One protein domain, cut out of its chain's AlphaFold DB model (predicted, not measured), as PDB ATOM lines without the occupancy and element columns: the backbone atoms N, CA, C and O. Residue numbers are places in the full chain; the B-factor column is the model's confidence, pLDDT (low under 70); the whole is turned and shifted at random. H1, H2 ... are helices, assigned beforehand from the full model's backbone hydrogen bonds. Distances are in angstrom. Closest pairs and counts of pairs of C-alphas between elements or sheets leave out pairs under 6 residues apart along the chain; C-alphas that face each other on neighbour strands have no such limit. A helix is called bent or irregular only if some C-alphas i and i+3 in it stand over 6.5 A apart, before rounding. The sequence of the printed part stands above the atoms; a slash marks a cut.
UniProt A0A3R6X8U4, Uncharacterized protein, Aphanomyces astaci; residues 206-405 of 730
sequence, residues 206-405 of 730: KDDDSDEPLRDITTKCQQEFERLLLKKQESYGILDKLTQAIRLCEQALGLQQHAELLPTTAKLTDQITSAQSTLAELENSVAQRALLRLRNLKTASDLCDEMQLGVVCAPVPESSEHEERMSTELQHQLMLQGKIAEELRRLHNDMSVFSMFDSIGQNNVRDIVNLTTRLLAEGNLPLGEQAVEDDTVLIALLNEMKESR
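Overview. This is residues 206 to 405 of the 730 residues of an uncharacterized protein of Aphanomyces astaci (UniProt A0A3R6X8U4). A long, thin relay of staggered helices: the second part of H1 lies side by side with the first part of H2, H6 takes over beside H2 beyond the end of H1, and H3 folds back along H6. The first part of H1, residues 207 to 231, sticks out as an arm at one end, and the short hairpin of H4 and H5 is set crosswise where H1 ends along H2. The printed part has 200 residues with six named helices, H1 to H6 in order along the chain, and no named strand; its class is all helix. The whole is extended, with a radius of gyration of the C-alphas of 29.6 A and spans of 125 by 33 by 20 A; the arm adds much of the length.

Along the chain. Find C-alpha 207 at (74.189, 155.425, 227.554); from there H1, residues 207 to 253, runs 68.7 A to C-alpha 253 at (133.289, 133.368, 200.228). H1 is neither bent nor irregular, but only just: C-alphas 210 and 213 are 6.0 A apart. H2 takes residues 268 to 307 over 57.8 A, and H3 residues 323 to 346 over 33.7 A. Two shorter helices follow, H4 at residues 348 to 360 and H5 at residues 365 to 378. H6, residues 385 to 405, runs 30.4 A to C-alpha 405 at (168.003, 131.136, 190.312).

Arrangement. Begin at H1, whose residues 235 to 253 touch residues 268 to 286 of H2, the same way at a shallow tilt of 23 degrees; the closest C-alphas, of Ile 246 and Leu 279, are 5.5 A apart. H2 is the hub, touching three helices. Its residues 293 to 307 touch H6, the same way at a shallow tilt of 19 degrees, with the C-alphas of Ala 300 and Ile 395 closest at 5.6 A. H3 touches H6, opposite ways at a shallow tilt of 24 degrees; the closest C-alphas, of Glu 343 and Leu 394, are 6.4 A apart. H4 and H5 form a helical hairpin, their closest C-alphas, of Phe 357 and Ile 368, 6.7 A apart. H4 touches H2 about perpendicular, at 81 degrees, with the C-alphas of Leu 294 and Phe 354 closest at 6.1 A. H5 touches H1 about perpendicular, at 89 degrees, with the C-alphas of Leu 248 and Leu 376 closest at 6.3 A. The helix packing is mostly aligned, but only just: 4 of 6 touching pairs are at a shallow tilt. H1 and H3 are apart, as are H2 and H3. In H2, H3, H4, H5 and H6 every O i to N i+4 pair is within hydrogen-bond range; in H1 it is 39 of 43.

Size, cuts and confidence. The C-alphas of Lys 206 and Ser 320, the two farthest apart, are 125.5 A apart. The printed part has no cut. The links H1 to H2 and H2 to H3 are long. Mean pLDDT of the printed part is 80.2; residues 206 to 210, 256 to 265, 310 to 327 and 361 to 362 are under 70.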
ATOM      1  N   LYS A 206      74.765 158.757 231.103       67.44
ATOM      2  CA  LYS A 206      73.743 158.193 230.203       67.44
ATOM      3  C   LYS A 206      74.404 157.339 229.118       67.44
ATOM      4  O   LYS A 206      75.519 157.651 228.717       67.44
ATOM      5  N   ASP A 207      73.688 156.345 228.594       62.97
ATOM      6  CA  ASP A 207      74.189 155.425 227.554       62.97
ATOM      7  C   ASP A 207      74.780 156.142 226.319       62.97
ATOM      8  O   ASP A 207      75.747 155.670 225.733       62.97
ATOM      9  N   ASP A 208      74.263 157.326 225.960       61.78
ATOM     10  CA  ASP A 208      74.792 158.135 224.849       61.78
ATOM     11  C   ASP A 208      76.142 158.828 225.176       61.78
ATOM     12  O   ASP A 208      76.925 159.109 224.271       61.78
ATOM     13  N   ASP A 209      76.425 159.099 226.459       63.03
ATOM     14  CA  ASP A 209      77.648 159.759 226.955       63.03
ATOM     15  C   ASP A 209      78.719 158.737 227.422       63.03
ATOM     16  O   ASP A 209      79.891 159.086 227.590       63.03
ATOM     17  N   SER A 210      78.345 157.467 227.640       63.97
ATOM     18  CA  SER A 210      79.250 156.369 228.041       63.97
ATOM     19  C   SER A 210      79.953 155.693 226.851       63.97
ATOM     20  O   SER A 210      81.009 155.071 227.013       63.97
ATOM     21  N   ASP A 211      79.430 155.888 225.639       71.31
ATOM     22  CA  ASP A 211      80.029 155.415 224.388       71.31
ATOM     23  C   ASP A 211      81.358 156.119 224.064       71.31
ATOM     24  O   ASP A 211      82.276 155.502 223.519       71.31
ATOM     25  N   GLU A 212      81.503 157.400 224.415       75.56
ATOM     26  CA  GLU A 212      82.706 158.193 224.130       75.56
ATOM     27  C   GLU A 212      83.973 157.646 224.832       75.56
ATOM     28  O   GLU A 212      84.945 157.334 224.135       75.56
ATOM     29  N   PRO A 213      83.993 157.398 226.160       75.56
ATOM     30  CA  PRO A 213      85.153 156.807 226.837       75.56
ATOM     31  C   PRO A 213      85.452 155.355 226.421       75.56
ATOM     32  O   PRO A 213      86.623 154.973 226.335       75.56
ATOM     33  N   LEU A 214      84.439 154.531 226.118       78.19
ATOM     34  CA  LEU A 214      84.649 153.162 225.610       78.19
ATOM     35  C   LEU A 214      85.235 153.159 224.194       78.19
ATOM     36  O   LEU A 214      86.118 152.354 223.868       78.19
ATOM     37  N   ARG A 215      84.790 154.095 223.353       81.12
ATOM     38  CA  ARG A 215      85.343 154.326 222.018       81.12
ATOM     39  C   ARG A 215      86.776 154.854 222.093       81.12
ATOM     40  O   ARG A 215      87.616 154.415 221.309       81.12
ATOM     41  N   ASP A 216      87.097 155.697 223.068       83.06
ATOM     42  CA  ASP A 216      88.464 156.149 223.355       83.06
ATOM     43  C   ASP A 216      89.394 155.003 223.789       83.06
ATOM     44  O   ASP A 216      90.541 154.921 223.348       83.06
ATOM     45  N   ILE A 217      88.919 154.074 224.625       84.38
ATOM     46  CA  ILE A 217      89.694 152.879 224.999       84.38
ATOM     47  C   ILE A 217      89.926 151.987 223.773       84.38
ATOM     48  O   ILE A 217      91.049 151.550 223.520       84.38
ATOM     49  N   THR A 218      88.882 151.761 222.976       83.12
ATOM     50  CA  THR A 218      88.960 150.940 221.760       83.12
ATOM     51  C   THR A 218      89.918 151.551 220.737       83.12
ATOM     52  O   THR A 218      90.759 150.843 220.185       83.12
ATOM     53  N   THR A 219      89.856 152.865 220.518       86.50
ATOM     54  CA  THR A 219      90.772 153.566 219.606       86.50
ATOM     55  C   THR A 219      92.216 153.525 220.099       86.50
ATOM     56  O   THR A 219      93.104 153.287 219.286       86.50
ATOM     57  N   LYS A 220      92.481 153.659 221.405       87.50
ATOM     58  CA  LYS A 220      93.836 153.499 221.970       87.50
ATOM     59  C   LYS A 220      94.379 152.076 221.798       87.50
ATOM     60  O   LYS A 220      95.529 151.910 221.403       87.50
ATOM     61  N   CYS A 221      93.559 151.050 222.029       84.75
ATOM     62  CA  CYS A 221      93.939 149.656 221.769       84.75
ATOM     63  C   CYS A 221      94.227 149.407 220.279       84.75
ATOM     64  O   CYS A 221      95.207 148.743 219.943       84.75
ATOM     65  N   GLN A 222      93.411 149.977 219.389       87.06
ATOM     66  CA  GLN A 222      93.614 149.907 217.942       87.06
ATOM     67  C   GLN A 222      94.920 150.604 217.522       87.06
ATOM     68  O   GLN A 222      95.692 150.041 216.752       87.06
ATOM     69  N   GLN A 223      95.209 151.786 218.079       90.62
ATOM     70  CA  GLN A 223      96.453 152.526 217.839       90.62
ATOM     71  C   GLN A 223      97.691 151.741 218.297       90.62
ATOM     72  O   GLN A 223      98.680 151.677 217.567       90.62
ATOM     73  N   GLU A 224      97.651 151.107 219.473       88.25
ATOM     74  CA  GLU A 224      98.753 150.255 219.941       88.25
ATOM     75  C   GLU A 224      98.915 148.991 219.082       88.25
ATOM     76  O   GLU A 224     100.042 148.592 218.778       88.25
ATOM     77  N   PHE A 225      97.816 148.388 218.615       87.94
ATOM     78  CA  PHE A 225      97.875 147.272 217.670       87.94
ATOM     79  C   PHE A 225      98.510 147.682 216.333       87.94
ATOM     80  O   PHE A 225      99.426 147.007 215.862       87.94
ATOM     81  N   GLU A 226      98.084 148.800 215.740       91.00
ATOM     82  CA  GLU A 226      98.659 149.339 214.501       91.00
ATOM     83  C   GLU A 226     100.144 149.688 214.670       91.00
ATOM     84  O   GLU A 226     100.963 149.350 213.815       91.00
ATOM     85  N   ARG A 227     100.524 150.277 215.809       93.00
ATOM     86  CA  ARG A 227     101.925 150.545 216.171       93.00
ATOM     87  C   ARG A 227     102.756 149.263 216.247       93.00
ATOM     88  O   ARG A 227     103.891 149.242 215.766       93.00
ATOM     89  N   LEU A 228     102.231 148.191 216.845       90.38
ATOM     90  CA  LEU A 228     102.909 146.891 216.903       90.38
ATOM     91  C   LEU A 228     102.979 146.212 215.528       90.38
ATOM     92  O   LEU A 228     103.996 145.596 215.206       90.38
ATOM     93  N   LEU A 229     101.940 146.354 214.700       90.38
ATOM     94  CA  LEU A 229     101.925 145.864 213.322       90.38
ATOM     95  C   LEU A 229     102.997 146.567 212.475       90.38
ATOM     96  O   LEU A 229     103.732 145.897 211.751       90.38
ATOM     97  N   LEU A 230     103.125 147.892 212.611       92.44
ATOM     98  CA  LEU A 230     104.146 148.686 211.929       92.44
ATOM     99  C   LEU A 230     105.553 148.234 212.340       92.44
ATOM    100  O   LEU A 230     106.368 147.911 211.481       92.44
ATOM    101  N   LYS A 231     105.808 148.086 213.648       89.25
ATOM    102  CA  LYS A 231     107.085 147.550 214.152       89.25
ATOM    103  C   LYS A 231     107.381 146.149 213.625       89.25
ATOM    104  O   LYS A 231     108.519 145.855 213.279       89.25
ATOM    105  N   LYS A 232     106.369 145.281 213.544       88.88
ATOM    106  CA  LYS A 232     106.516 143.940 212.963       88.88
ATOM    107  C   LYS A 232     106.951 144.029 211.496       88.88
ATOM    108  O   LYS A 232     107.880 143.328 211.112       88.88
ATOM    109  N   GLN A 233     106.322 144.892 210.695       90.19
ATOM    110  CA  GLN A 233     106.698 145.113 209.291       90.19
ATOM    111  C   GLN A 233     108.116 145.685 209.151       90.19
ATOM    112  O   GLN A 233     108.889 145.189 208.335       90.19
ATOM    113  N   GLU A 234     108.487 146.669 209.973       91.69
ATOM    114  CA  GLU A 234     109.845 147.231 210.010       91.69
ATOM    115  C   GLU A 234     110.890 146.164 210.361       91.69
ATOM    116  O   GLU A 234     111.918 146.066 209.695       91.69
ATOM    117  N   SER A 235     110.613 145.321 211.360       89.00
ATOM    118  CA  SER A 235     111.483 144.209 211.750       89.00
ATOM    119  C   SER A 235     111.661 143.171 210.638       89.00
ATOM    120  O   SER A 235     112.789 142.741 210.415       89.00
ATOM    121  N   TYR A 236     110.607 142.810 209.895       88.81
ATOM    122  CA  TYR A 236     110.758 141.958 208.704       88.81
ATOM    123  C   TYR A 236     111.587 142.641 207.613       88.81
ATOM    124  O   TYR A 236     112.455 142.005 207.027       88.81
ATOM    125  N   GLY A 237     111.396 143.946 207.392       90.06
ATOM    126  CA  GLY A 237     112.213 144.706 206.445       90.06
ATOM    127  C   GLY A 237     113.694 144.788 206.840       90.06
ATOM    128  O   GLY A 237     114.560 144.846 205.969       90.06
ATOM    129  N   ILE A 238     114.010 144.789 208.139       90.94
ATOM    130  CA  ILE A 238     115.390 144.677 208.641       90.94
ATOM    131  C   ILE A 238     115.926 143.263 208.407       90.94
ATOM    132  O   ILE A 238     117.043 143.120 207.915       90.94
ATOM    133  N   LEU A 239     115.134 142.237 208.730       88.81
ATOM    134  CA  LEU A 239     115.521 140.841 208.547       88.81
ATOM    135  C   LEU A 239     115.835 140.535 207.077       88.81
ATOM    136  O   LEU A 239     116.906 140.009 206.801       88.81
ATOM    137  N   ASP A 240     114.991 140.965 206.135       88.50
ATOM    138  CA  ASP A 240     115.219 140.779 204.694       88.50
ATOM    139  C   ASP A 240     116.544 141.404 204.230       88.50
ATOM    140  O   ASP A 240     117.297 140.793 203.469       88.50
ATOM    141  N   LYS A 241     116.870 142.609 204.722       89.38
ATOM    142  CA  LYS A 241     118.147 143.277 204.416       89.38
ATOM    143  C   LYS A 241     119.342 142.510 204.975       89.38
ATOM    144  O   LYS A 241     120.345 142.375 204.279       89.38
ATOM    145  N   LEU A 242     119.239 142.011 206.208       89.44
ATOM    146  CA  LEU A 242     120.290 141.199 206.827       89.44
ATOM    147  C   LEU A 242     120.484 139.883 206.068       89.44
ATOM    148  O   LEU A 242     121.610 139.537 205.731       89.44
ATOM    149  N   THR A 243     119.400 139.189 205.715       87.31
ATOM    150  CA  THR A 243     119.457 137.956 204.920       87.31
ATOM    151  C   THR A 243     120.065 138.202 203.539       87.31
ATOM    152  O   THR A 243     120.848 137.382 203.059       87.31
ATOM    153  N   GLN A 244     119.760 139.334 202.898       87.06
ATOM    154  CA  GLN A 244     120.386 139.704 201.629       87.06
ATOM    155  C   GLN A 244     121.892 139.965 201.785       87.06
ATOM    156  O   GLN A 244     122.667 139.494 200.955       87.06
ATOM    157  N   ALA A 245     122.312 140.666 202.842       86.31
ATOM    158  CA  ALA A 245     123.726 140.912 203.127       86.31
ATOM    159  C   ALA A 245     124.494 139.606 203.407       86.31
ATOM    160  O   ALA A 245     125.550 139.386 202.818       86.31
ATOM    161  N   ILE A 246     123.916 138.705 204.211       88.06
ATOM    162  CA  ILE A 246     124.463 137.367 204.485       88.06
ATOM    163  C   ILE A 246     124.691 136.606 203.175       88.06
ATOM    164  O   ILE A 246     125.797 136.126 202.937       88.06
ATOM    165  N   ARG A 247     123.697 136.574 202.277       86.12
ATOM    166  CA  ARG A 247     123.825 135.897 200.975       86.12
ATOM    167  C   ARG A 247     124.953 136.458 200.115       86.12
ATOM    168  O   ARG A 247     125.625 135.687 199.438       86.12
ATOM    169  N   LEU A 248     125.166 137.776 200.117       86.62
ATOM    170  CA  LEU A 248     126.270 138.388 199.369       86.62
ATOM    171  C   LEU A 248     127.632 137.974 199.943       86.62
ATOM    172  O   LEU A 248     128.534 137.626 199.183       86.62
ATOM    173  N   CYS A 249     127.779 137.962 201.272       86.88
ATOM    174  CA  CYS A 249     129.005 137.498 201.921       86.88
ATOM    175  C   CYS A 249     129.263 136.004 201.665       86.88
ATOM    176  O   CYS A 249     130.388 135.626 201.346       86.88
ATOM    177  N   GLU A 250     128.230 135.165 201.748       86.75
ATOM    178  CA  GLU A 250     128.310 133.732 201.436       86.75
ATOM    179  C   GLU A 250     128.739 133.487 199.986       86.75
ATOM    180  O   GLU A 250     129.651 132.698 199.741       86.75
ATOM    181  N   GLN A 251     128.124 134.200 199.035       84.94
ATOM    182  CA  GLN A 251     128.475 134.119 197.616       84.94
ATOM    183  C   GLN A 251     129.931 134.512 197.369       84.94
ATOM    184  O   GLN A 251     130.630 133.811 196.640       84.94
ATOM    185  N   ALA A 252     130.409 135.588 198.000       84.44
ATOM    186  CA  ALA A 252     131.795 136.027 197.862       84.44
ATOM    187  C   ALA A 252     132.792 135.006 198.436       84.44
ATOM    188  O   ALA A 252     133.838 134.758 197.835       84.44
ATOM    189  N   LEU A 253     132.463 134.392 199.578       86.94
ATOM    190  CA  LEU A 253     133.289 133.368 200.228       86.94
ATOM    191  C   LEU A 253     133.192 131.984 199.562       86.94
ATOM    192  O   LEU A 253     133.986 131.104 199.896       86.94
ATOM    193  N   GLY A 254     132.245 131.780 198.641       82.19
ATOM    194  CA  GLY A 254     131.978 130.484 198.012       82.19
ATOM    195  C   GLY A 254     131.339 129.458 198.956       82.19
ATOM    196  O   GLY A 254     131.435 128.258 198.706       82.19
ATOM    197  N   LEU A 255     130.709 129.910 200.044       81.50
ATOM    198  CA  LEU A 255     130.057 129.043 201.026       81.50
ATOM    199  C   LEU A 255     128.656 128.634 200.546       81.50
ATOM    200  O   LEU A 255     127.937 129.416 199.922       81.50
ATOM    201  N   GLN A 256     128.251 127.398 200.857       66.94
ATOM    202  CA  GLN A 256     126.868 126.958 200.656       66.94
ATOM    203  C   GLN A 256     125.956 127.566 201.734       66.94
ATOM    204  O   GLN A 256     126.329 127.651 202.900       66.94
ATOM    205  N   GLN A 257     124.772 128.009 201.303       65.75
ATOM    206  CA  GLN A 257     123.863 128.940 201.986       65.75
ATOM    207  C   GLN A 257     123.614 128.621 203.479       65.75
ATOM    208  O   GLN A 257     122.889 127.682 203.801       65.75
ATOM    209  N   HIS A 258     124.119 129.452 204.404       59.22
ATOM    210  CA  HIS A 258     123.636 129.511 205.794       59.22
ATOM    211  C   HIS A 258     122.330 130.305 205.921       59.22
ATOM    212  O   HIS A 258     121.629 130.176 206.924       59.22
ATOM    213  N   ALA A 259     121.934 131.056 204.889       54.12
ATOM    214  CA  ALA A 259     120.646 131.744 204.841       54.12
ATOM    215  C   ALA A 259     119.420 130.816 205.028       54.12
ATOM    216  O   ALA A 259     118.362 131.297 205.431       54.12
ATOM    217  N   GLU A 260     119.539 129.507 204.769       54.16
ATOM    218  CA  GLU A 260     118.475 128.514 205.016       54.16
ATOM    219  C   GLU A 260     118.455 127.964 206.456       54.16
ATOM    220  O   GLU A 260     117.467 127.362 206.871       54.16
ATOM    221  N   LEU A 261     119.515 128.195 207.241       56.91
ATOM    222  CA  LEU A 261     119.678 127.688 208.612       56.91
ATOM    223  C   LEU A 261     119.167 128.654 209.693       56.91
ATOM    224  O   LEU A 261     119.187 128.316 210.877       56.91
ATOM    225  N   LEU A 262     118.681 129.841 209.313       66.31
ATOM    226  CA  LEU A 262     118.055 130.771 210.254       66.31
ATOM    227  C   LEU A 262     116.815 130.110 210.887       66.31
ATOM    228  O   LEU A 262     115.930 129.648 210.159       66.31
ATOM    229  N   PRO A 263     116.708 130.056 212.229       66.44
ATOM    230  CA  PRO A 263     115.633 129.346 212.909       66.44
ATOM    231  C   PRO A 263     114.279 130.022 212.651       66.44
ATOM    232  O   PRO A 263     113.877 130.965 213.334       66.44
ATOM    233  N   THR A 264     113.539 129.506 211.669       67.31
ATOM    234  CA  THR A 264     112.228 130.027 211.240       67.31
ATOM    235  C   THR A 264     111.145 129.919 212.319       67.31
ATOM    236  O   THR A 264     110.138 130.622 212.259       67.31
ATOM    237  N   THR A 265     111.365 129.084 213.337       64.62
ATOM    238  CA  THR A 265     110.467 128.865 214.481       64.62
ATOM    239  C   THR A 265     110.733 129.795 215.671       64.62
ATOM    240  O   THR A 265     109.916 129.844 216.593       64.62
ATOM    241  N   ALA A 266     111.843 130.544 215.671       74.06
ATOM    242  CA  ALA A 266     112.203 131.467 216.749       74.06
ATOM    243  C   ALA A 266     111.407 132.787 216.688       74.06
ATOM    244  O   ALA A 266     110.785 133.117 215.677       74.06
ATOM    245  N   LYS A 267     111.422 133.573 217.776       85.00
ATOM    246  CA  LYS A 267     110.807 134.910 217.778       85.00
ATOM    247  C   LYS A 267     111.558 135.830 216.813       85.00
ATOM    248  O   LYS A 267     112.768 135.719 216.662       85.00
ATOM    249  N   LEU A 268     110.853 136.793 216.217       84.25
ATOM    250  CA  LEU A 268     111.424 137.716 215.222       84.25
ATOM    251  C   LEU A 268     112.641 138.498 215.749       84.25
ATOM    252  O   LEU A 268     113.589 138.732 215.009       84.25
ATOM    253  N   THR A 269     112.642 138.874 217.031       85.31
ATOM    254  CA  THR A 269     113.796 139.515 217.680       85.31
ATOM    255  C   THR A 269     115.017 138.606 217.710       85.31
ATOM    256  O   THR A 269     116.114 139.069 217.423       85.31
ATOM    257  N   ASP A 270     114.811 137.320 217.993       85.25
ATOM    258  CA  ASP A 270     115.875 136.323 218.118       85.25
ATOM    259  C   ASP A 270     116.421 135.946 216.729       85.25
ATOM    260  O   ASP A 270     117.616 135.722 216.557       85.25
ATOM    261  N   GLN A 271     115.558 135.953 215.705       87.06
ATOM    262  CA  GLN A 271     115.970 135.812 214.305       87.06
ATOM    263  C   GLN A 271     116.845 136.989 213.852       87.06
ATOM    264  O   GLN A 271     117.856 136.773 213.190       87.06
ATOM    265  N   ILE A 272     116.491 138.228 214.222       88.88
ATOM    266  CA  ILE A 272     117.287 139.418 213.883       88.88
ATOM    267  C   ILE A 272     118.640 139.395 214.598       88.88
ATOM    268  O   ILE A 272     119.653 139.657 213.955       88.88
ATOM    269  N   THR A 273     118.689 139.075 215.895       89.19
ATOM    270  CA  THR A 273     119.964 139.009 216.631       89.19
ATOM    271  C   THR A 273     120.855 137.883 216.112       89.19
ATOM    272  O   THR A 273     122.053 138.093 215.934       89.19
ATOM    273  N   SER A 274     120.278 136.722 215.789       87.69
ATOM    274  CA  SER A 274     120.997 135.625 215.138       87.69
ATOM    275  C   SER A 274     121.551 136.050 213.775       87.69
ATOM    276  O   SER A 274     122.746 135.892 213.542       87.69
ATOM    277  N   ALA A 275     120.736 136.674 212.915       88.19
ATOM    278  CA  ALA A 275     121.184 137.173 211.615       88.19
ATOM    279  C   ALA A 275     122.287 138.239 211.741       88.19
ATOM    280  O   ALA A 275     123.228 138.242 210.954       88.19
ATOM    281  N   GLN A 276     122.210 139.128 212.736       90.69
ATOM    282  CA  GLN A 276     123.264 140.110 213.010       90.69
ATOM    283  C   GLN A 276     124.579 139.446 213.436       90.69
ATOM    284  O   GLN A 276     125.633 139.857 212.960       90.69
ATOM    285  N   SER A 277     124.521 138.417 214.290       89.69
ATOM    286  CA  SER A 277     125.711 137.652 214.695       89.69
ATOM    287  C   SER A 277     126.352 136.956 213.497       89.69
ATOM    288  O   SER A 277     127.541 137.134 213.245       89.69
ATOM    289  N   THR A 278     125.554 136.238 212.702       88.88
ATOM    290  CA  THR A 278     126.037 135.541 211.503       88.88
ATOM    291  C   THR A 278     126.624 136.515 210.483       88.88
ATOM    292  O   THR A 278     127.683 136.250 209.921       88.88
ATOM    293  N   LEU A 279     125.981 137.667 210.260       89.31
ATOM    294  CA  LEU A 279     126.516 138.691 209.365       89.31
ATOM    295  C   LEU A 279     127.864 139.223 209.868       89.31
ATOM    296  O   LEU A 279     128.795 139.314 209.077       89.31
ATOM    297  N   ALA A 280     128.001 139.516 211.164       87.62
ATOM    298  CA  ALA A 280     129.257 140.008 211.731       87.62
ATOM    299  C   ALA A 280     130.403 138.984 211.600       87.62
ATOM    300  O   ALA A 280     131.539 139.349 211.290       87.62
ATOM    301  N   GLU A 281     130.115 137.695 211.794       89.06
ATOM    302  CA  GLU A 281     131.078 136.603 211.593       89.06
ATOM    303  C   GLU A 281     131.512 136.480 210.123       89.06
ATOM    304  O   GLU A 281     132.706 136.345 209.824       89.06
ATOM    305  N   LEU A 282     130.557 136.576 209.195       88.31
ATOM    306  CA  LEU A 282     130.822 136.538 207.757       88.31
ATOM    307  C   LEU A 282     131.594 137.774 207.282       88.31
ATOM    308  O   LEU A 282     132.552 137.627 206.527       88.31
ATOM    309  N   GLU A 283     131.244 138.975 207.743       86.06
ATOM    310  CA  GLU A 283     131.965 140.217 207.436       86.06
ATOM    311  C   GLU A 283     133.416 140.156 207.920       86.06
ATOM    312  O   GLU A 283     134.333 140.529 207.184       86.06
ATOM    313  N   ASN A 284     133.648 139.623 209.125       86.25
ATOM    314  CA  ASN A 284     134.998 139.404 209.637       86.25
ATOM    315  C   ASN A 284     135.767 138.393 208.769       86.25
ATOM    316  O   ASN A 284     136.922 138.629 208.419       86.25
ATOM    317  N   SER A 285     135.116 137.306 208.346       88.50
ATOM    318  CA  SER A 285     135.716 136.297 207.462       88.50
ATOM    319  C   SER A 285     136.069 136.867 206.082       88.50
ATOM    320  O   SER A 285     137.170 136.638 205.577       88.50
ATOM    321  N   VAL A 286     135.175 137.668 205.491       86.75
ATOM    322  CA  VAL A 286     135.404 138.407 204.237       86.75
ATOM    323  C   VAL A 286     136.594 139.353 204.385       86.75
ATOM    324  O   VAL A 286     137.495 139.330 203.548       86.75
ATOM    325  N   ALA A 287     136.637 140.147 205.458       83.31
ATOM    326  CA  ALA A 287     137.721 141.092 205.708       83.31
ATOM    327  C   ALA A 287     139.073 140.381 205.875       83.31
ATOM    328  O   ALA A 287     140.056 140.764 205.239       83.31
ATOM    329  N   GLN A 288     139.123 139.313 206.676       84.88
ATOM    330  CA  GLN A 288     140.338 138.522 206.878       84.88
ATOM    331  C   GLN A 288     140.834 137.899 205.573       84.88
ATOM    332  O   GLN A 288     142.024 137.989 205.263       84.88
ATOM    333  N   ARG A 289     139.936 137.305 204.779       87.62
ATOM    334  CA  ARG A 289     140.312 136.655 203.520       87.62
ATOM    335  C   ARG A 289     140.736 137.669 202.458       87.62
ATOM    336  O   ARG A 289     141.723 137.430 201.768       87.62
ATOM    337  N   ALA A 290     140.077 138.824 202.376       83.88
ATOM    338  CA  ALA A 290     140.486 139.911 201.486       83.88
ATOM    339  C   ALA A 290     141.881 140.451 201.844       83.88
ATOM    340  O   ALA A 290     142.715 140.629 200.957       83.88
ATOM    341  N   LEU A 291     142.168 140.650 203.136       81.94
ATOM    342  CA  LEU A 291     143.496 141.063 203.603       81.94
ATOM    343  C   LEU A 291     144.567 140.005 203.312       81.94
ATOM    344  O   LEU A 291     145.677 140.354 202.906       81.94
ATOM    345  N   LEU A 292     144.243 138.721 203.493       87.19
ATOM    346  CA  LEU A 292     145.144 137.617 203.166       87.19
ATOM    347  C   LEU A 292     145.497 137.612 201.675       87.19
ATOM    348  O   LEU A 292     146.678 137.574 201.336       87.19
ATOM    349  N   ARG A 293     144.495 137.710 200.793       87.75
ATOM    350  CA  ARG A 293     144.715 137.770 199.341       87.75
ATOM    351  C   ARG A 293     145.524 138.996 198.934       87.75
ATOM    352  O   ARG A 293     146.509 138.853 198.221       87.75
ATOM    353  N   LEU A 294     145.197 140.181 199.457       83.88
ATOM    354  CA  LEU A 294     145.974 141.400 199.199       83.88
ATOM    355  C   LEU A 294     147.453 141.207 199.569       83.88
ATOM    356  O   LEU A 294     148.339 141.549 198.789       83.88
ATOM    357  N   ARG A 295     147.731 140.613 200.736       85.81
ATOM    358  CA  ARG A 295     149.098 140.308 201.175       85.81
ATOM    359  C   ARG A 295     149.786 139.291 200.262       85.81
ATOM    360  O   ARG A 295     150.955 139.481 199.925       85.81
ATOM    361  N   ASN A 296     149.091 138.224 199.881       90.25
ATOM    362  CA  ASN A 296     149.630 137.177 199.014       90.25
ATOM    363  C   ASN A 296     149.982 137.734 197.631       90.25
ATOM    364  O   ASN A 296     151.111 137.583 197.173       90.25
ATOM    365  N   LEU A 297     149.053 138.452 197.006       86.44
ATOM    366  CA  LEU A 297     149.253 139.056 195.693       86.44
ATOM    367  C   LEU A 297     150.327 140.146 195.714       86.44
ATOM    368  O   LEU A 297     151.127 140.232 194.783       86.44
ATOM    369  N   LYS A 298     150.421 140.924 196.801       85.62
ATOM    370  CA  LYS A 298     151.533 141.862 196.993       85.62
ATOM    371  C   LYS A 298     152.874 141.129 197.077       85.62
ATOM    372  O   LYS A 298     153.811 141.509 196.388       85.62
ATOM    373  N   THR A 299     152.934 140.033 197.834       90.31
ATOM    374  CA  THR A 299     154.130 139.177 197.925       90.31
ATOM    375  C   THR A 299     154.506 138.597 196.558       90.31
ATOM    376  O   THR A 299     155.676 138.607 196.188       90.31
ATOM    377  N   ALA A 300     153.529 138.124 195.780       89.75
ATOM    378  CA  ALA A 300     153.755 137.622 194.428       89.75
ATOM    379  C   ALA A 300     154.274 138.722 193.484       89.75
ATOM    380  O   ALA A 300     155.214 138.484 192.729       89.75
ATOM    381  N   SER A 301     153.714 139.935 193.562       86.75
ATOM    382  CA  SER A 301     154.197 141.104 192.814       86.75
ATOM    383  C   SER A 301     155.642 141.445 193.177       86.75
ATOM    384  O   SER A 301     156.470 141.583 192.283       86.75
ATOM    385  N   ASP A 302     155.957 141.516 194.472       88.69
ATOM    386  CA  ASP A 302     157.304 141.826 194.955       88.69
ATOM    387  C   ASP A 302     158.317 140.768 194.488       88.69
ATOM    388  O   ASP A 302     159.404 141.111 194.033       88.69
ATOM    389  N   LEU A 303     157.950 139.480 194.510       91.31
ATOM    390  CA  LEU A 303     158.787 138.393 193.985       91.31
ATOM    391  C   LEU A 303     159.009 138.500 192.468       91.31
ATOM    392  O   LEU A 303     160.121 138.257 191.991       91.31
ATOM    393  N   CYS A 304     157.978 138.861 191.701       87.69
ATOM    394  CA  CYS A 304     158.100 139.103 190.262       87.69
ATOM    395  C   CYS A 304     159.049 140.271 189.956       87.69
ATOM    396  O   CYS A 304     159.888 140.141 189.059       87.69
ATOM    397  N   ASP A 305     158.946 141.363 190.718       87.12
ATOM    398  CA  ASP A 305     159.796 142.549 190.587       87.12
ATOM    399  C   ASP A 305     161.247 142.250 190.992       87.12
ATOM    400  O   ASP A 305     162.172 142.571 190.242       87.12
ATOM    401  N   GLU A 306     161.459 141.560 192.121       88.81
ATOM    402  CA  GLU A 306     162.779 141.107 192.588       88.81
ATOM    403  C   GLU A 306     163.500 140.258 191.531       88.81
ATOM    404  O   GLU A 306     164.703 140.401 191.321       88.81
ATOM    405  N   MET A 307     162.771 139.369 190.854       87.56
ATOM    406  CA  MET A 307     163.325 138.493 189.820       87.56
ATOM    407  C   MET A 307     163.356 139.136 188.422       87.56
ATOM    408  O   MET A 307     163.958 138.560 187.507       87.56
ATOM    409  N   GLN A 308     162.721 140.298 188.233       84.25
ATOM    410  CA  GLN A 308     162.474 140.926 186.927       84.25
ATOM    411  C   GLN A 308     161.903 139.928 185.900       84.25
ATOM    412  O   GLN A 308     162.391 139.801 184.768       84.25
ATOM    413  N   LEU A 309     160.885 139.165 186.309       72.19
ATOM    414  CA  LEU A 309     160.200 138.222 185.422       72.19
ATOM    415  C   LEU A 309     159.466 139.002 184.317       72.19
ATOM    416  O   LEU A 309     158.587 139.807 184.598       72.19
ATOM    417  N   GLY A 310     159.835 138.773 183.051       56.09
ATOM    418  CA  GLY A 310     159.237 139.452 181.889       56.09
ATOM    419  C   GLY A 310     160.247 140.084 180.931       56.09
ATOM    420  O   GLY A 310     159.898 140.377 179.788       56.09
ATOM    421  N   VAL A 311     161.509 140.235 181.346       51.91
ATOM    422  CA  VAL A 311     162.584 140.635 180.433       51.91
ATOM    423  C   VAL A 311     163.142 139.396 179.733       51.91
ATOM    424  O   VAL A 311     163.467 138.404 180.384       51.91
ATOM    425  N   VAL A 312     163.169 139.444 178.397       43.44
ATOM    426  CA  VAL A 312     163.567 138.356 177.491       43.44
ATOM    427  C   VAL A 312     164.859 137.694 177.978       43.44
ATOM    428  O   VAL A 312     165.867 138.375 178.155       43.44
ATOM    429  N   CYS A 313     164.822 136.372 178.184       43.62
ATOM    430  CA  CYS A 313     166.002 135.575 178.515       43.62
ATOM    431  C   CYS A 313     167.107 135.851 177.492       43.62
ATOM    432  O   CYS A 313     166.906 135.647 176.292       43.62
ATOM    433  N   ALA A 314     168.267 136.319 177.956       42.72
ATOM    434  CA  ALA A 314     169.404 136.490 177.069       42.72
ATOM    435  C   ALA A 314     169.884 135.110 176.582       42.72
ATOM    436  O   ALA A 314     169.836 134.141 177.349       42.72
ATOM    437  N   PRO A 315     170.342 135.003 175.325       43.47
ATOM    438  CA  PRO A 315     170.832 133.749 174.775       43.47
ATOM    439  C   PRO A 315     172.031 133.239 175.581       43.47
ATOM    440  O   PRO A 315     172.967 133.989 175.868       43.47
ATOM    441  N   VAL A 316     171.993 131.957 175.946       44.62
ATOM    442  CA  VAL A 316     173.118 131.254 176.572       44.62
ATOM    443  C   VAL A 316     174.140 130.930 175.473       44.62
ATOM    444  O   VAL A 316     173.748 130.337 174.469       44.62
ATOM    445  N   PRO A 317     175.422 131.317 175.609       43.97
ATOM    446  CA  PRO A 317     176.455 130.944 174.643       43.97
ATOM    447  C   PRO A 317     176.745 129.434 174.668       43.97
ATOM    448  O   PRO A 317     176.881 128.847 175.742       43.97
ATOM    449  N   GLU A 318     176.875 128.833 173.484       38.47
ATOM    450  CA  GLU A 318     177.166 127.407 173.258       38.47
ATOM    451  C   GLU A 318     178.595 127.044 173.724       38.47
ATOM    452  O   GLU A 318     179.569 127.646 173.264       38.47
ATOM    453  N   SER A 319     178.745 126.069 174.638       43.50
ATOM    454  CA  SER A 319     180.035 125.399 174.912       43.50
ATOM    455  C   SER A 319     179.867 124.053 175.645       43.50
ATOM    456  O   SER A 319     179.030 123.880 176.531       43.50
ATOM    457  N   SER A 320     180.724 123.092 175.292       53.03
ATOM    458  CA  SER A 320     180.358 121.688 175.039       53.03
ATOM    459  C   SER A 320     180.460 120.679 176.200       53.03
ATOM    460  O   SER A 320     180.449 119.479 175.944       53.03
ATOM    461  N   GLU A 321     180.577 121.104 177.463       44.28
ATOM    462  CA  GLU A 321     180.548 120.168 178.620       44.28
ATOM    463  C   GLU A 321     179.782 120.714 179.840       44.28
ATOM    464  O   GLU A 321     179.167 119.949 180.583       44.28
ATOM    465  N   HIS A 322     179.748 122.037 180.037       51.47
ATOM    466  CA  HIS A 322     178.859 122.673 181.021       51.47
ATOM    467  C   HIS A 322     177.401 122.724 180.532       51.47
ATOM    468  O   HIS A 322     176.496 122.927 181.335       51.47
ATOM    469  N   GLU A 323     177.184 122.478 179.235       51.84
ATOM    470  CA  GLU A 323     175.889 122.436 178.560       51.84
ATOM    471  C   GLU A 323     174.896 121.474 179.206       51.84
ATOM    472  O   GLU A 323     173.755 121.863 179.363       51.84
ATOM    473  N   GLU A 324     175.268 120.263 179.633       52.56
ATOM    474  CA  GLU A 324     174.258 119.295 180.101       52.56
ATOM    475  C   GLU A 324     173.587 119.717 181.416       52.56
ATOM    476  O   GLU A 324     172.360 119.742 181.498       52.56
ATOM    477  N   ARG A 325     174.362 120.108 182.439       53.00
ATOM    478  CA  ARG A 325     173.797 120.554 183.730       53.00
ATOM    479  C   ARG A 325     173.141 121.925 183.627       53.00
ATOM    480  O   ARG A 325     172.047 122.130 184.153       53.00
ATOM    481  N   MET A 326     173.776 122.841 182.903       56.91
ATOM    482  CA  MET A 326     173.220 124.163 182.637       56.91
ATOM    483  C   MET A 326     171.941 124.087 181.817       56.91
ATOM    484  O   MET A 326     170.995 124.805 182.112       56.91
ATOM    485  N   SER A 327     171.887 123.191 180.832       64.12
ATOM    486  CA  SER A 327     170.686 122.903 180.055       64.12
ATOM    487  C   SER A 327     169.598 122.360 180.966       64.12
ATOM    488  O   SER A 327     168.490 122.868 180.908       64.12
ATOM    489  N   THR A 328     169.891 121.437 181.893       71.12
ATOM    490  CA  THR A 328     168.858 120.947 182.825       71.12
ATOM    491  C   THR A 328     168.302 122.028 183.756       71.12
ATOM    492  O   THR A 328     167.084 122.109 183.910       71.12
ATOM    493  N   GLU A 329     169.151 122.884 184.333       77.12
ATOM    494  CA  GLU A 329     168.701 123.951 185.239       77.12
ATOM    495  C   GLU A 329     167.979 125.069 184.472       77.12
ATOM    496  O   GLU A 329     166.916 125.526 184.883       77.12
ATOM    497  N   LEU A 330     168.497 125.472 183.307       75.50
ATOM    498  CA  LEU A 330     167.850 126.457 182.439       75.50
ATOM    499  C   LEU A 330     166.508 125.936 181.902       75.50
ATOM    500  O   LEU A 330     165.540 126.689 181.828       75.50
ATOM    501  N   GLN A 331     166.418 124.645 181.571       78.44
ATOM    502  CA  GLN A 331     165.178 123.985 181.155       78.44
ATOM    503  C   GLN A 331     164.157 123.950 182.300       78.44
ATOM    504  O   GLN A 331     162.972 124.195 182.069       78.44
ATOM    505  N   HIS A 332     164.596 123.669 183.534       85.31
ATOM    506  CA  HIS A 332     163.742 123.730 184.728       85.31
ATOM    507  C   HIS A 332     163.221 125.152 184.958       85.31
ATOM    508  O   HIS A 332     162.011 125.330 185.100       85.31
ATOM    509  N   GLN A 333     164.084 126.167 184.859       85.88
ATOM    510  CA  GLN A 333     163.688 127.576 184.942       85.88
ATOM    511  C   GLN A 333     162.721 127.974 183.817       85.88
ATOM    512  O   GLN A 333     161.708 128.613 184.079       85.88
ATOM    513  N   LEU A 334     162.947 127.559 182.571       82.88
ATOM    514  CA  LEU A 334     162.014 127.818 181.464       82.88
ATOM    515  C   LEU A 334     160.642 127.167 181.703       82.88
ATOM    516  O   LEU A 334     159.606 127.784 181.450       82.88
ATOM    517  N   MET A 335     160.621 125.938 182.226       86.44
ATOM    518  CA  MET A 335     159.388 125.232 182.579       86.44
ATOM    519  C   MET A 335     158.628 125.946 183.702       86.44
ATOM    520  O   MET A 335     157.423 126.177 183.574       86.44
ATOM    521  N   LEU A 336     159.324 126.355 184.767       89.12
ATOM    522  CA  LEU A 336     158.732 127.141 185.849       89.12
ATOM    523  C   LEU A 336     158.213 128.489 185.348       89.12
ATOM    524  O   LEU A 336     157.112 128.888 185.714       89.12
ATOM    525  N   GLN A 337     158.947 129.167 184.463       87.00
ATOM    526  CA  GLN A 337     158.515 130.431 183.870       87.00
ATOM    527  C   GLN A 337     157.220 130.260 183.065       87.00
ATOM    528  O   GLN A 337     156.337 131.112 183.146       87.00
ATOM    529  N   GLY A 338     157.079 129.150 182.333       83.69
ATOM    530  CA  GLY A 338     155.843 128.791 181.637       83.69
ATOM    531  C   GLY A 338     154.659 128.613 182.591       83.69
ATOM    532  O   GLY A 338     153.614 129.224 182.376       83.69
ATOM    533  N   LYS A 339     154.844 127.846 183.675       90.19
ATOM    534  CA  LYS A 339     153.812 127.636 184.708       90.19
ATOM    535  C   LYS A 339     153.415 128.938 185.407       90.19
ATOM    536  O   LYS A 339     152.233 129.228 185.540       90.19
ATOM    537  N   ILE A 340     154.395 129.755 185.795       89.94
ATOM    538  CA  ILE A 340     154.157 131.064 186.419       89.94
ATOM    539  C   ILE A 340     153.367 131.970 185.467       89.94
ATOM    540  O   ILE A 340     152.421 132.627 185.890       89.94
ATOM    541  N   ALA A 341     153.710 131.996 184.176       86.62
ATOM    542  CA  ALA A 341     152.989 132.799 183.192       86.62
ATOM    543  C   ALA A 341     151.536 132.333 182.986       86.62
ATOM    544  O   ALA A 341     150.665 133.159 182.706       86.62
ATOM    545  N   GLU A 342     151.268 131.032 183.103       88.44
ATOM    546  CA  GLU A 342     149.916 130.473 183.045       88.44
ATOM    547  C   GLU A 342     149.081 130.888 184.264       88.44
ATOM    548  O   GLU A 342     147.994 131.441 184.086       88.44
ATOM    549  N   GLU A 343     149.626 130.747 185.477       89.06
ATOM    550  CA  GLU A 343     148.948 131.166 186.712       89.06
ATOM    551  C   GLU A 343     148.743 132.687 186.782       89.06
ATOM    552  O   GLU A 343     147.651 133.156 187.102       89.06
ATOM    553  N   LEU A 344     149.734 133.492 186.382       86.88
ATOM    554  CA  LEU A 344     149.581 134.951 186.293       86.88
ATOM    555  C   LEU A 344     148.496 135.362 185.289       86.88
ATOM    556  O   LEU A 344     147.791 136.347 185.508       86.88
ATOM    557  N   ARG A 345     148.340 134.619 184.184       86.00
ATOM    558  CA  ARG A 345     147.271 134.870 183.208       86.00
ATOM    559  C   ARG A 345     145.902 134.523 183.789       86.00
ATOM    560  O   ARG A 345     144.950 135.261 183.546       86.00
ATOM    561  N   ARG A 346     145.808 133.436 184.559       85.50
ATOM    562  CA  ARG A 346     144.584 133.024 185.261       85.50
ATOM    563  C   ARG A 346     144.165 134.053 186.318       85.50
ATOM    564  O   ARG A 346     142.996 134.420 186.369       85.50
ATOM    565  N   LEU A 347     145.123 134.575 187.084       84.19
ATOM    566  CA  LEU A 347     144.911 135.546 188.165       84.19
ATOM    567  C   LEU A 347     144.851 137.011 187.697       84.19
ATOM    568  O   LEU A 347     144.713 137.914 188.520       84.19
ATOM    569  N   HIS A 348     144.951 137.288 186.392       81.62
ATOM    570  CA  HIS A 348     145.059 138.658 185.876       81.62
ATOM    571  C   HIS A 348     143.898 139.567 186.318       81.62
ATOM    572  O   HIS A 348     144.116 140.713 186.719       81.62
ATOM    573  N   ASN A 349     142.670 139.044 186.283       80.00
ATOM    574  CA  ASN A 349     141.484 139.790 186.704       80.00
ATOM    575  C   ASN A 349     141.521 140.079 188.212       80.00
ATOM    576  O   ASN A 349     141.301 141.218 188.617       80.00
ATOM    577  N   ASP A 350     141.889 139.095 189.029       80.62
ATOM    578  CA  ASP A 350     142.011 139.236 190.482       80.62
ATOM    579  C   ASP A 350     143.075 140.279 190.851       80.62
ATOM    580  O   ASP A 350     142.818 141.192 191.634       80.62
ATOM    581  N   MET A 351     144.241 140.227 190.205       76.94
ATOM    582  CA  MET A 351     145.315 141.211 190.378       76.94
ATOM    583  C   MET A 351     144.861 142.638 190.055       76.94
ATOM    584  O   MET A 351     145.256 143.580 190.742       76.94
ATOM    585  N   SER A 352     144.008 142.818 189.043       80.44
ATOM    586  CA  SER A 352     143.451 144.136 188.715       80.44
ATOM    587  C   SER A 352     142.547 144.674 189.830       80.44
ATOM    588  O   SER A 352     142.608 145.861 190.155       80.44
ATOM    589  N   VAL A 353     141.779 143.794 190.483       78.56
ATOM    590  CA  VAL A 353     140.927 144.141 191.625       78.56
ATOM    591  C   VAL A 353     141.774 144.575 192.820       78.56
ATOM    592  O   VAL A 353     141.511 145.619 193.415       78.56
ATOM    593  N   PHE A 354     142.837 143.836 193.135       77.38
ATOM    594  CA  PHE A 354     143.713 144.153 194.267       77.38
ATOM    595  C   PHE A 354     144.667 145.327 194.013       77.38
ATOM    596  O   PHE A 354     144.984 146.059 194.947       77.38
ATOM    597  N   SER A 355     145.028 145.598 192.757       79.50
ATOM    598  CA  SER A 355     145.706 146.838 192.358       79.50
ATOM    599  C   SER A 355     144.872 148.083 192.694       79.50
ATOM    600  O   SER A 355     145.405 149.074 193.201       79.50
ATOM    601  N   MET A 356     143.545 148.022 192.512       79.00
ATOM    602  CA  MET A 356     142.658 149.115 192.929       79.00
ATOM    603  C   MET A 356     142.700 149.327 194.449       79.00
ATOM    604  O   MET A 356     142.776 150.473 194.891       79.00
ATOM    605  N   PHE A 357     142.723 148.250 195.245       76.88
ATOM    606  CA  PHE A 357     142.885 148.342 196.701       76.88
ATOM    607  C   PHE A 357     144.231 148.961 197.104       76.88
ATOM    608  O   PHE A 357     144.260 149.821 197.985       76.88
ATOM    609  N   ASP A 358     145.325 148.579 196.442       76.50
ATOM    610  CA  ASP A 358     146.660 149.120 196.726       76.50
ATOM    611  C   ASP A 358     146.747 150.622 196.388       76.50
ATOM    612  O   ASP A 358     147.284 151.417 197.160       76.50
ATOM    613  N   SER A 359     146.105 151.051 195.292       80.06
ATOM    614  CA  SER A 359     146.082 152.458 194.855       80.06
ATOM    615  C   SER A 359     145.371 153.421 195.820       80.06
ATOM    616  O   SER A 359     145.690 154.609 195.856       80.06
ATOM    617  N   ILE A 360     144.423 152.920 196.620       77.75
ATOM    618  CA  ILE A 360     143.691 153.701 197.631       77.75
ATOM    619  C   ILE A 360     144.572 153.968 198.865       77.75
ATOM    620  O   ILE A 360     144.423 155.001 199.528       77.75
ATOM    621  N   GLY A 361     145.517 153.064 199.145       65.50
ATOM    622  CA  GLY A 361     146.406 153.100 200.300       65.50
ATOM    623  C   GLY A 361     145.728 152.678 201.610       65.50
ATOM    624  O   GLY A 361     144.555 152.955 201.860       65.50
ATOM    625  N   GLN A 362     146.499 152.049 202.503       67.19
ATOM    626  CA  GLN A 362     146.009 151.454 203.762       67.19
ATOM    627  C   GLN A 362     145.324 152.448 204.724       67.19
ATOM    628  O   GLN A 362     144.578 152.037 205.611       67.19
ATOM    629  N   ASN A 363     145.545 153.756 204.553       71.44
ATOM    630  CA  ASN A 363     145.027 154.795 205.449       71.44
ATOM    631  C   ASN A 363     143.599 155.258 205.102       71.44
ATOM    632  O   ASN A 363     142.942 155.886 205.933       71.44
ATOM    633  N   ASN A 364     143.091 154.944 203.906       78.38
ATOM    634  CA  ASN A 364     141.774 155.387 203.439       78.38
ATOM    635  C   ASN A 364     140.702 154.315 203.681       78.38
ATOM    636  O   ASN A 364     140.050 153.823 202.762       78.38
ATOM    637  N   VAL A 365     140.492 153.981 204.959       74.19
ATOM    638  CA  VAL A 365     139.559 152.929 205.413       74.19
ATOM    639  C   VAL A 365     138.156 153.096 204.816       74.19
ATOM    640  O   VAL A 365     137.519 152.118 204.439       74.19
ATOM    641  N   ARG A 366     137.676 154.338 204.679       78.44
ATOM    642  CA  ARG A 366     136.343 154.626 204.130       78.44
ATOM    643  C   ARG A 366     136.208 154.223 202.661       78.44
ATOM    644  O   ARG A 366     135.180 153.674 202.278       78.44
ATOM    645  N   ASP A 367     137.233 154.484 201.860       76.06
ATOM    646  CA  ASP A 367     137.227 154.181 200.427       76.06
ATOM    647  C   ASP A 367     137.427 152.686 200.179       76.06
ATOM    648  O   ASP A 367     136.786 152.127 199.293       76.06
ATOM    649  N   ILE A 368     138.217 152.023 201.031       76.50
ATOM    650  CA  ILE A 368     138.342 150.560 201.055       76.50
ATOM    651  C   ILE A 368     136.983 149.920 201.346       76.50
ATOM    652  O   ILE A 368     136.551 149.055 200.593       76.50
ATOM    653  N   VAL A 369     136.274 150.366 202.390       77.00
ATOM    654  CA  VAL A 369     134.940 149.838 202.728       77.00
ATOM    655  C   VAL A 369     133.964 150.049 201.570       77.00
ATOM    656  O   VAL A 369     133.301 149.101 201.161       77.00
ATOM    657  N   ASN A 370     133.923 151.247 200.979       78.94
ATOM    658  CA  ASN A 370     133.043 151.539 199.843       78.94
ATOM    659  C   ASN A 370     133.349 150.661 198.615       78.94
ATOM    660  O   ASN A 370     132.420 150.186 197.957       78.94
ATOM    661  N   LEU A 371     134.632 150.445 198.299       80.19
ATOM    662  CA  LEU A 371     135.053 149.579 197.197       80.19
ATOM    663  C   LEU A 371     134.680 148.118 197.476       80.19
ATOM    664  O   LEU A 371     134.098 147.473 196.608       80.19
ATOM    665  N   THR A 372     134.926 147.621 198.690       79.94
ATOM    666  CA  THR A 372     134.543 146.264 199.108       79.94
ATOM    667  C   THR A 372     133.035 146.059 199.016       79.94
ATOM    668  O   THR A 372     132.595 145.083 198.418       79.94
ATOM    669  N   THR A 373     132.220 146.990 199.525       80.31
ATOM    670  CA  THR A 373     130.754 146.899 199.436       80.31
ATOM    671  C   THR A 373     130.275 146.887 197.984       80.31
ATOM    672  O   THR A 373     129.372 146.124 197.644       80.31
ATOM    673  N   ARG A 374     130.893 147.690 197.106       83.75
ATOM    674  CA  ARG A 374     130.570 147.698 195.674       83.75
ATOM    675  C   ARG A 374     130.937 146.372 195.003       83.75
ATOM    676  O   ARG A 374     130.098 145.797 194.320       83.75
ATOM    677  N   LEU A 375     132.149 145.869 195.225       83.31
ATOM    678  CA  LEU A 375     132.622 144.620 194.620       83.31
ATOM    679  C   LEU A 375     131.853 143.394 195.130       83.31
ATOM    680  O   LEU A 375     131.599 142.478 194.351       83.31
ATOM    681  N   LEU A 376     131.437 143.397 196.402       82.69
ATOM    682  CA  LEU A 376     130.533 142.388 196.965       82.69
ATOM    683  C   LEU A 376     129.162 142.417 196.282       82.69
ATOM    684  O   LEU A 376     128.640 141.368 195.924       82.69
ATOM    685  N   ALA A 377     128.592 143.605 196.061       81.94
ATOM    686  CA  ALA A 377     127.303 143.743 195.382       81.94
ATOM    687  C   ALA A 377     127.360 143.328 193.901       81.94
ATOM    688  O   ALA A 377     126.378 142.817 193.366       81.94
ATOM    689  N   GLU A 378     128.499 143.543 193.240       81.44
ATOM    690  CA  GLU A 378     128.733 143.152 191.846       81.44
ATOM    691  C   GLU A 378     129.156 141.679 191.688       81.44
ATOM    692  O   GLU A 378     129.188 141.179 190.566       81.44
ATOM    693  N   GLY A 379     129.477 140.978 192.783       74.25
ATOM    694  CA  GLY A 379     129.967 139.594 192.753       74.25
ATOM    695  C   GLY A 379     131.383 139.441 192.180       74.25
ATOM    696  O   GLY A 379     131.790 138.339 191.829       74.25
ATOM    697  N   ASN A 380     132.136 140.540 192.087       77.56
ATOM    698  CA  ASN A 380     133.459 140.600 191.459       77.56
ATOM    699  C   ASN A 380     134.614 140.477 192.467       77.56
ATOM    700  O   ASN A 380     135.768 140.670 192.095       77.56
ATOM    701  N   LEU A 381     134.318 140.209 193.745       80.00
ATOM    702  CA  LEU A 381     135.326 140.029 194.788       80.00
ATOM    703  C   LEU A 381     135.637 138.530 194.954       80.00
ATOM    704  O   LEU A 381     134.841 137.816 195.567       80.00
ATOM    705  N   PRO A 382     136.769 138.020 194.437       78.75
ATOM    706  CA  PRO A 382     137.044 136.592 194.460       78.75
ATOM    707  C   PRO A 382     137.602 136.212 195.840       78.75
ATOM    708  O   PRO A 382     138.771 136.446 196.129       78.75
ATOM    709  N   LEU A 383     136.777 135.659 196.733       86.69
ATOM    710  CA  LEU A 383     137.199 135.208 198.074       86.69
ATOM    711  C   LEU A 383     136.897 133.723 198.321       86.69
ATOM    712  O   LEU A 383     136.896 133.265 199.467       86.69
ATOM    713  N   GLY A 384     136.646 132.966 197.255       85.00
ATOM    714  CA  GLY A 384     136.520 131.516 197.333       85.00
ATOM    715  C   GLY A 384     137.830 130.854 197.766       85.00
ATOM    716  O   GLY A 384     138.913 131.405 197.558       85.00
ATOM    717  N   GLU A 385     137.735 129.654 198.336       86.81
ATOM    718  CA  GLU A 385     138.910 128.876 198.764       86.81
ATOM    719  C   GLU A 385     139.884 128.634 197.610       86.81
ATOM    720  O   GLU A 385     141.074 128.897 197.760       86.81
ATOM    721  N   GLN A 386     139.366 128.293 196.425       87.44
ATOM    722  CA  GLN A 386     140.175 128.101 195.220       87.44
ATOM    723  C   GLN A 386     141.036 129.326 194.877       87.44
ATOM    724  O   GLN A 386     142.174 129.172 194.459       87.44
ATOM    725  N   ALA A 387     140.519 130.544 195.063       86.25
ATOM    726  CA  ALA A 387     141.258 131.758 194.724       86.25
ATOM    727  C   ALA A 387     142.428 131.999 195.694       86.25
ATOM    728  O   ALA A 387     143.490 132.461 195.290       86.25
ATOM    729  N   VAL A 388     142.251 131.648 196.973       87.88
ATOM    730  CA  VAL A 388     143.333 131.695 197.967       87.88
ATOM    731  C   VAL A 388     144.361 130.598 197.689       87.88
ATOM    732  O   VAL A 388     145.559 130.850 197.787       87.88
ATOM    733  N   GLU A 389     143.912 129.396 197.325       90.69
ATOM    734  CA  GLU A 389     144.799 128.303 196.923       90.69
ATOM    735  C   GLU A 389     145.630 128.679 195.691       90.69
ATOM    736  O   GLU A 389     146.851 128.524 195.718       90.69
ATOM    737  N   ASP A 390     145.009 129.255 194.659       90.38
ATOM    738  CA  ASP A 390     145.692 129.713 193.447       90.38
ATOM    739  C   ASP A 390     146.787 130.750 193.788       90.38
ATOM    740  O   ASP A 390     147.919 130.643 193.304       90.38
ATOM    741  N   ASP A 391     146.509 131.696 194.701       91.00
ATOM    742  CA  ASP A 391     147.520 132.643 195.198       91.00
ATOM    743  C   ASP A 391     148.710 131.912 195.856       91.00
ATOM    744  O   ASP A 391     149.873 132.260 195.626       91.00
ATOM    745  N   THR A 392     148.447 130.887 196.678       93.25
ATOM    746  CA  THR A 392     149.517 130.116 197.337       93.25
ATOM    747  C   THR A 392     150.330 129.277 196.358       93.25
ATOM    748  O   THR A 392     151.549 129.179 196.518       93.25
ATOM    749  N   VAL A 393     149.696 128.727 195.317       94.94
ATOM    750  CA  VAL A 393     150.372 127.987 194.244       94.94
ATOM    751  C   VAL A 393     151.302 128.918 193.473       94.94
ATOM    752  O   VAL A 393     152.468 128.577 193.262       94.94
ATOM    753  N   LEU A 394     150.839 130.122 193.121       93.25
ATOM    754  CA  LEU A 394     151.672 131.121 192.455       93.25
ATOM    755  C   LEU A 394     152.894 131.497 193.307       93.25
ATOM    756  O   LEU A 394     154.018 131.500 192.805       93.25
ATOM    757  N   ILE A 395     152.702 131.776 194.600       94.62
ATOM    758  CA  ILE A 395     153.805 132.101 195.519       94.62
ATOM    759  C   ILE A 395     154.790 130.932 195.639       94.62
ATOM    760  O   ILE A 395     156.002 131.155 195.656       94.62
ATOM    761  N   ALA A 396     154.303 129.692 195.706       96.62
ATOM    762  CA  ALA A 396     155.161 128.512 195.757       96.62
ATOM    763  C   ALA A 396     156.029 128.393 194.493       96.62
ATOM    764  O   ALA A 396     157.243 128.230 194.607       96.62
ATOM    765  N   LEU A 397     155.439 128.571 193.305       95.12
ATOM    766  CA  LEU A 397     156.170 128.560 192.034       95.12
ATOM    767  C   LEU A 397     157.203 129.696 191.943       95.12
ATOM    768  O   LEU A 397     158.322 129.480 191.480       95.12
ATOM    769  N   LEU A 398     156.851 130.904 192.398       93.94
ATOM    770  CA  LEU A 398     157.766 132.050 192.425       93.94
ATOM    771  C   LEU A 398     158.942 131.823 193.383       93.94
ATOM    772  O   LEU A 398     160.076 132.165 193.050       93.94
ATOM    773  N   ASN A 399     158.702 131.213 194.546       95.44
ATOM    774  CA  ASN A 399     159.773 130.844 195.470       95.44
ATOM    775  C   ASN A 399     160.657 129.727 194.901       95.44
ATOM    776  O   ASN A 399     161.877 129.835 194.989       95.44
ATOM    777  N   GLU A 400     160.081 128.710 194.252       95.31
ATOM    778  CA  GLU A 400     160.854 127.652 193.584       95.31
ATOM    779  C   GLU A 400     161.764 128.239 192.490       95.31
ATOM    780  O   GLU A 400     162.948 127.903 192.410       95.31
ATOM    781  N   MET A 401     161.245 129.183 191.695       91.25
ATOM    782  CA  MET A 401     162.035 129.935 190.717       91.25
ATOM    783  C   MET A 401     163.166 130.720 191.385       91.25
ATOM    784  O   MET A 401     164.310 130.662 190.934       91.25
ATOM    785  N   LYS A 402     162.864 131.457 192.458       92.94
ATOM    786  CA  LYS A 402     163.852 132.246 193.202       92.94
ATOM    787  C   LYS A 402     164.971 131.359 193.744       92.94
ATOM    788  O   LYS A 402     166.141 131.676 193.548       92.94
ATOM    789  N   GLU A 403     164.634 130.235 194.366       93.06
ATOM    790  CA  GLU A 403     165.606 129.267 194.882       93.06
ATOM    791  C   GLU A 403     166.462 128.655 193.768       93.06
ATOM    792  O   GLU A 403     167.685 128.595 193.900       93.06
ATOM    793  N   SER A 404     165.851 128.248 192.651       90.81
ATOM    794  CA  SER A 404     166.569 127.752 191.469       90.81
ATOM    795  C   SER A 404     167.577 128.785 190.949       90.81
ATOM    796  O   SER A 404     168.760 128.483 190.772       90.81
ATOM    797  N   ARG A 405     167.143 130.038 190.773       90.06
ATOM    798  CA  ARG A 405     168.003 131.136 190.312       90.06
ATOM    799  C   ARG A 405     169.150 131.428 191.271       90.06
ATOM    800  O   ARG A 405     170.273 131.627 190.816       90.06
TER     801      ARG A 405